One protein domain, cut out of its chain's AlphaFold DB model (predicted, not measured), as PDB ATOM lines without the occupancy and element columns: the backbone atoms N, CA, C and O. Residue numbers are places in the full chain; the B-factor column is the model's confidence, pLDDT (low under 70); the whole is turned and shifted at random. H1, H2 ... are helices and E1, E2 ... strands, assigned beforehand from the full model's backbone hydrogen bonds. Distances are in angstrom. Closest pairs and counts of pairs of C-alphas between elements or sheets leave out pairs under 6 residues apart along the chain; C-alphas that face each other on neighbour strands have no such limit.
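This is residues 35 to 83 of the 83 residues of an uncharacterized protein of Alcaligenes xylosoxydans xylosoxydans (UniProt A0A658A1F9). A two-stranded hairpin, E2 and E3, has the helix H2 packed on one face, while the first helix, H1, lies far off at the other end of the longest axis, with residues 38 to 43 sticking out free. The chain between H1 and H2 runs through the short strand E1, which comes near the hairpin. The printed part has 49 residues with two named helices and three named strands, in the order H1, E1, H2, E2, E3; the class is mixed, helices and strands. The sheet, E2 - E3, is antiparallel. The whole is loose, with a radius of gyration of the C-alphas of 12.2 A and spans of 31 by 27 by 19 A.

Begin at H1, residues 35 to 41, and you find it apart from E1, residues 50 to 52, from H2, residues 54 to 62, and from the hairpin of E2, residues 69 to 74, and E3, residues 77 to 82. E1 pairs with no named strand; its closest C-alphas to E2 are those of Leu 50 and Lys 73, 7.4 A apart. E1 and H2 meet only through their link. For H2 and E3 the closest C-alphas are those of Ser 56 and Phe 78, at 7.0 A. E2 and E3 are antiparallel at 151 degrees; look for N 72 and O 79, within hydrogen-bond range at 2.8 A. In H1 and H2 every O i to N i+4 pair is within hydrogen-bond range.

Find C-alpha 35 at (35.913, 25.832, -29.568); from there H1 runs 10.1 A to Glu 41. E1 covers 6.1 A, H2 11.8 A and E2 15.4 A. E3 runs 16.4 A and ends at C-alpha 82, (11.542, 18.681, -40.241).

The C-alphas of Glu 41 and Asp 82 are the two farthest apart, at 31.9 A. The printed part has no cut and no long link. In this model the pLDDT is under 70 at residues 64 to 70, 76 to 77 and 81 to 83.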
ATOM      1  N   LEU A  35      35.003  26.710 -28.836       81.00
ATOM      2  CA  LEU A  35      35.913  25.832 -29.568       81.00
ATOM      3  C   LEU A  35      36.201  26.320 -30.999       81.00
ATOM      4  O   LEU A  35      36.886  25.623 -31.746       81.00
ATOM      5  N   ARG A  36      35.749  27.523 -31.387       82.06
ATOM      6  CA  ARG A  36      35.932  28.076 -32.741       82.06
ATOM      7  C   ARG A  36      37.376  28.008 -33.213       82.06
ATOM      8  O   ARG A  36      37.616  27.566 -34.329       82.06
ATOM      9  N   SER A  37      38.334  28.426 -32.386       81.44
ATOM     10  CA  SER A  37      39.756  28.400 -32.756       81.44
ATOM     11  C   SER A  37      40.212  26.986 -33.116       81.44
ATOM     12  O   SER A  37      40.787  26.795 -34.181       81.44
ATOM     13  N   ARG A  38      39.835  25.985 -32.309       84.12
ATOM     14  CA  ARG A  38      40.151  24.572 -32.567       84.12
ATOM     15  C   ARG A  38      39.518  24.077 -33.864       84.12
ATOM     16  O   ARG A  38      40.194  23.467 -34.683       84.12
ATOM     17  N   TYR A  39      38.238  24.374 -34.084       84.44
ATOM     18  CA  TYR A  39      37.548  23.976 -35.311       84.44
ATOM     19  C   TYR A  39      38.098  24.682 -36.553       84.44
ATOM     20  O   TYR A  39      38.148  24.074 -37.619       84.44
ATOM     21  N   ARG A  40      38.544  25.940 -36.433       82.44
ATOM     22  CA  ARG A  40      39.209  26.673 -37.520       82.44
ATOM     23  C   ARG A  40      40.568  26.072 -37.852       82.44
ATOM     24  O   ARG A  40      40.868  25.916 -39.028       82.44
ATOM     25  N   GLU A  41      41.358  25.706 -36.843       85.00
ATOM     26  CA  GLU A  41      42.639  25.013 -37.033       85.00
ATOM     27  C   GLU A  41      42.454  23.650 -37.718       85.00
ATOM     28  O   GLU A  41      43.250  23.282 -38.577       85.00
ATOM     29  N   SER A  42      41.381  22.922 -37.389       83.75
ATOM     30  CA  SER A  42      41.036  21.642 -38.025       83.75
ATOM     31  C   SER A  42      40.293  21.769 -39.362       83.75
ATOM     32  O   SER A  42      40.053  20.754 -40.009       83.75
ATOM     33  N   GLY A  43      39.902  22.976 -39.782       81.88
ATOM     34  CA  GLY A  43      39.109  23.196 -41.000       81.88
ATOM     35  C   GLY A  43      37.650  22.723 -40.918       81.88
ATOM     36  O   GLY A  43      36.967  22.686 -41.933       81.88
ATOM     37  N   SER A  44      37.160  22.369 -39.729       82.25
ATOM     38  CA  SER A  44      35.768  21.951 -39.496       82.25
ATOM     39  C   SER A  44      34.838  23.121 -39.189       82.25
ATOM     40  O   SER A  44      33.642  22.924 -39.014       82.25
ATOM     41  N   TRP A  45      35.371  24.338 -39.060       83.12
ATOM     42  CA  TRP A  45      34.546  25.503 -38.781       83.12
ATOM     43  C   TRP A  45      33.735  25.903 -40.023       83.12
ATOM     44  O   TRP A  45      34.340  26.213 -41.053       83.12
ATOM     45  N   PRO A  46      32.398  25.946 -39.937       81.38
ATOM     46  CA  PRO A  46      31.563  26.321 -41.069       81.38
ATOM     47  C   PRO A  46      31.696  27.817 -41.380       81.38
ATOM     48  O   PRO A  46      31.686  28.656 -40.476       81.38
ATOM     49  N   VAL A  47      31.828  28.148 -42.668       75.62
ATOM     50  CA  VAL A  47      31.861  29.543 -43.148       75.62
ATOM     51  C   VAL A  47      30.446  30.126 -43.148       75.62
ATOM     52  O   VAL A  47      30.238  31.199 -42.598       75.62
ATOM     53  N   ASP A  48      29.468  29.362 -43.639       76.88
ATOM     54  CA  ASP A  48      28.037  29.707 -43.653       76.88
ATOM     55  C   ASP A  48      27.275  29.102 -42.460       76.88
ATOM     56  O   ASP A  48      26.100  28.739 -42.544       76.88
ATOM     57  N   GLY A  49      27.972  28.940 -41.334       78.00
ATOM     58  CA  GLY A  49      27.392  28.390 -40.120       78.00
ATOM     59  C   GLY A  49      26.394  29.355 -39.488       78.00
ATOM     60  O   GLY A  49      26.683  30.533 -39.282       78.00
ATOM     61  N   LEU A  50      25.224  28.846 -39.126       83.12
ATOM     62  CA  LEU A  50      24.175  29.614 -38.484       83.12
ATOM     63  C   LEU A  50      24.436  29.711 -36.972       83.12
ATOM     64  O   LEU A  50      24.376  28.686 -36.296       83.12
ATOM     65  N   PRO A  51      24.694  30.897 -36.397       84.19
ATOM     66  CA  PRO A  51      24.865  31.031 -34.955       84.19
ATOM     67  C   PRO A  51      23.521  30.789 -34.268       84.19
ATOM     68  O   PRO A  51      22.564  31.502 -34.554       84.19
ATOM     69  N   VAL A  52      23.441  29.783 -33.400       82.31
ATOM     70  CA  VAL A  52      22.219  29.307 -32.742       82.31
ATOM     71  C   VAL A  52      22.354  29.381 -31.217       82.31
ATOM     72  O   VAL A  52      23.447  29.179 -30.674       82.31
ATOM     73  N   PRO A  53      21.250  29.657 -30.503       85.56
ATOM     74  CA  PRO A  53      21.241  29.704 -29.052       85.56
ATOM     75  C   PRO A  53      21.380  28.302 -28.463       85.56
ATOM     76  O   PRO A  53      21.034  27.304 -29.105       85.56
ATOM     77  N   GLU A  54      21.846  28.234 -27.216       83.81
ATOM     78  CA  GLU A  54      22.018  26.968 -26.496       83.81
ATOM     79  C   GLU A  54      20.721  26.158 -26.444       83.81
ATOM     80  O   GLU A  54      20.759  24.968 -26.721       83.81
ATOM     81  N   GLU A  55      19.566  26.783 -26.184       82.56
ATOM     82  CA  GLU A  55      18.278  26.074 -26.139       82.56
ATOM     83  C   GLU A  55      17.949  25.358 -27.453       82.56
ATOM     84  O   GLU A  55      17.581  24.184 -27.440       82.56
ATOM     85  N   SER A  56      18.119  26.024 -28.601       82.19
ATOM     86  CA  SER A  56      17.860  25.406 -29.909       82.19
ATOM     87  C   SER A  56      18.899  24.339 -30.247       82.19
ATOM     88  O   SER A  56      18.544  23.289 -30.784       82.19
ATOM     89  N   ALA A  57      20.168  24.572 -29.899       82.75
ATOM     90  CA  ALA A  57      21.236  23.592 -30.061       82.75
ATOM     91  C   ALA A  57      20.982  22.344 -29.200       82.75
ATOM     92  O   ALA A  57      21.091  21.226 -29.691       82.75
ATOM     93  N   HIS A  58      20.584  22.517 -27.940       82.12
ATOM     94  CA  HIS A  58      20.235  21.438 -27.022       82.12
ATOM     95  C   HIS A  58      18.966  20.707 -27.437       82.12
ATOM     96  O   HIS A  58      18.932  19.485 -27.321       82.12
ATOM     97  N   ALA A  59      17.947  21.410 -27.936       80.38
ATOM     98  CA  ALA A  59      16.744  20.787 -28.474       80.38
ATOM     99  C   ALA A  59      17.090  19.904 -29.678       80.38
ATOM    100  O   ALA A  59      16.736  18.730 -29.688       80.38
ATOM    101  N   TYR A  60      17.882  20.420 -30.624       78.75
ATOM    102  CA  TYR A  60      18.415  19.622 -31.727       78.75
ATOM    103  C   TYR A  60      19.272  18.460 -31.215       78.75
ATOM    104  O   TYR A  60      19.187  17.352 -31.727       78.75
ATOM    105  N   MET A  61      20.071  18.668 -30.165       77.38
ATOM    106  CA  MET A  61      20.916  17.619 -29.616       77.38
ATOM    107  C   MET A  61      20.148  16.529 -28.841       77.38
ATOM    108  O   MET A  61      20.567  15.374 -28.826       77.38
ATOM    109  N   ASN A  62      19.050  16.849 -28.177       79.31
ATOM    110  CA  ASN A  62      18.274  15.854 -27.436       79.31
ATOM    111  C   ASN A  62      17.295  15.090 -28.329       79.31
ATOM    112  O   ASN A  62      16.743  14.080 -27.901       79.31
ATOM    113  N   ASP A  63      17.099  15.547 -29.562       71.62
ATOM    114  CA  ASP A  63      16.174  14.924 -30.487       71.62
ATOM    115  C   ASP A  63      16.768  13.637 -31.098       71.62
ATOM    116  O   ASP A  63      17.848  13.671 -31.690       71.62
ATOM    117  N   PRO A  64      16.114  12.471 -30.970       66.88
ATOM    118  CA  PRO A  64      16.586  11.239 -31.602       66.88
ATOM    119  C   PRO A  64      16.430  11.268 -33.133       66.88
ATOM    120  O   PRO A  64      17.116  10.516 -33.821       66.88
ATOM    121  N   GLU A  65      15.590  12.162 -33.669       65.12
ATOM    122  CA  GLU A  65      15.326  12.358 -35.100       65.12
ATOM    123  C   GLU A  65      16.162  13.508 -35.692       65.12
ATOM    124  O   GLU A  65      15.831  14.048 -36.747       65.12
ATOM    125  N   ARG A  66      17.288  13.861 -35.046       60.34
ATOM    126  CA  ARG A  66      18.345  14.770 -35.554       60.34
ATOM    127  C   ARG A  66      18.584  14.669 -37.063       60.34
ATOM    128  O   ARG A  66      18.895  15.668 -37.703       60.34
ATOM    129  N   ASP A  67      18.434  13.465 -37.611       55.66
ATOM    130  CA  ASP A  67      18.628  13.140 -39.019       55.66
ATOM    131  C   ASP A  67      17.596  13.758 -39.973       55.66
ATOM    132  O   ASP A  67      17.793  13.731 -41.179       55.66
ATOM    133  N   VAL A  68      16.542  14.421 -39.498       54.66
ATOM    134  CA  VAL A  68      15.586  15.122 -40.383       54.66
ATOM    135  C   VAL A  68      15.434  16.594 -40.012       54.66
ATOM    136  O   VAL A  68      14.947  17.382 -40.802       54.66
ATOM    137  N   LYS A  69      15.964  17.045 -38.874       64.75
ATOM    138  CA  LYS A  69      15.750  18.429 -38.442       64.75
ATOM    139  C   LYS A  69      16.747  19.403 -39.078       64.75
ATOM    140  O   LYS A  69      17.935  19.106 -39.207       64.75
ATOM    141  N   THR A  70      16.254  20.573 -39.470       67.62
ATOM    142  CA  THR A  70      17.025  21.717 -39.972       67.62
ATOM    143  C   THR A  70      16.779  22.903 -39.051       67.62
ATOM    144  O   THR A  70      15.628  23.236 -38.765       67.62
ATOM    145  N   ILE A  71      17.848  23.546 -38.572       72.75
ATOM    146  CA  ILE A  71      17.726  24.792 -37.811       72.75
ATOM    147  C   ILE A  71      17.779  25.958 -38.795       72.75
ATOM    148  O   ILE A  71      18.799  26.189 -39.442       72.75
ATOM    149  N   THR A  72      16.684  26.706 -38.882       71.44
ATOM    150  CA  THR A  72      16.551  27.864 -39.767       71.44
ATOM    151  C   THR A  72      16.413  29.126 -38.928       71.44
ATOM    152  O   THR A  72      15.583  29.191 -38.018       71.44
ATOM    153  N   LYS A  73      17.205  30.158 -39.234       73.62
ATOM    154  CA  LYS A  73      17.051  31.484 -38.623       73.62
ATOM    155  C   LYS A  73      16.125  32.339 -39.477       73.62
ATOM    156  O   LYS A  73      16.437  32.637 -40.627       73.62
ATOM    157  N   SER A  74      15.027  32.782 -38.881       74.12
ATOM    158  CA  SER A  74      14.101  33.753 -39.463       74.12
ATOM    159  C   SER A  74      14.182  35.049 -38.664       74.12
ATOM    160  O   SER A  74      13.581  35.180 -37.597       74.12
ATOM    161  N   GLY A  75      14.960  36.012 -39.165       73.50
ATOM    162  CA  GLY A  75      15.216  37.277 -38.471       73.50
ATOM    163  C   GLY A  75      15.989  37.058 -37.167       73.50
ATOM    164  O   GLY A  75      17.152  36.664 -37.203       73.50
ATOM    165  N   SER A  76      15.338  37.302 -36.027       68.19
ATOM    166  CA  SER A  76      15.900  37.079 -34.682       68.19
ATOM    167  C   SER A  76      15.466  35.753 -34.042       68.19
ATOM    168  O   SER A  76      15.877  35.470 -32.920       68.19
ATOM    169  N   SER A  77      14.642  34.952 -34.725       68.31
ATOM    170  CA  SER A  77      14.128  33.678 -34.206       68.31
ATOM    171  C   SER A  77      14.792  32.475 -34.869       68.31
ATOM    172  O   SER A  77      15.139  32.516 -36.050       68.31
ATOM    173  N   PHE A  78      14.903  31.388 -34.109       73.75
ATOM    174  CA  PHE A  78      15.409  30.094 -34.562       73.75
ATOM    175  C   PHE A  78      14.267  29.089 -34.568       73.75
ATOM    176  O   PHE A  78      13.628  28.869 -33.540       73.75
ATOM    177  N   THR A  79      14.014  28.484 -35.721       74.81
ATOM    178  CA  THR A  79      12.992  27.453 -35.883       74.81
ATOM    179  C   THR A  79      13.673  26.142 -36.234       74.81
ATOM    180  O   THR A  79      14.571  26.114 -37.073       74.81
ATOM    181  N   ILE A  80      13.240  25.062 -35.591       72.12
ATOM    182  CA  ILE A  80      13.648  23.703 -35.934       72.12
ATOM    183  C   ILE A  80      12.532  23.121 -36.799       72.12
ATOM    184  O   ILE A  80      11.410  22.958 -36.319       72.12
ATOM    185  N   THR A  81      12.824  22.847 -38.065       67.06
ATOM    186  CA  THR A  81      11.865  22.273 -39.017       67.06
ATOM    187  C   THR A  81      12.280  20.850 -39.360       67.06
ATOM    188  O   THR A  81      13.472  20.574 -39.447       67.06
ATOM    189  N   ASP A  82      11.313  19.961 -39.563       63.12
ATOM    190  CA  ASP A  82      11.542  18.681 -40.241       63.12
ATOM    191  C   ASP A  82      11.851  18.957 -41.730       63.12
ATOM    192  O   ASP A  82      11.229  19.849 -42.316       63.12
ATOM    193  N   ALA A  83      12.872  18.305 -42.289       57.56
ATOM    194  CA  ALA A  83      13.364  18.488 -43.659       57.56
ATOM    195  C   ALA A  83      12.457  17.845 -44.713       57.56
ATOM    196  O   ALA A  83      11.921  16.745 -44.460       57.56
TER     197      ALA A  83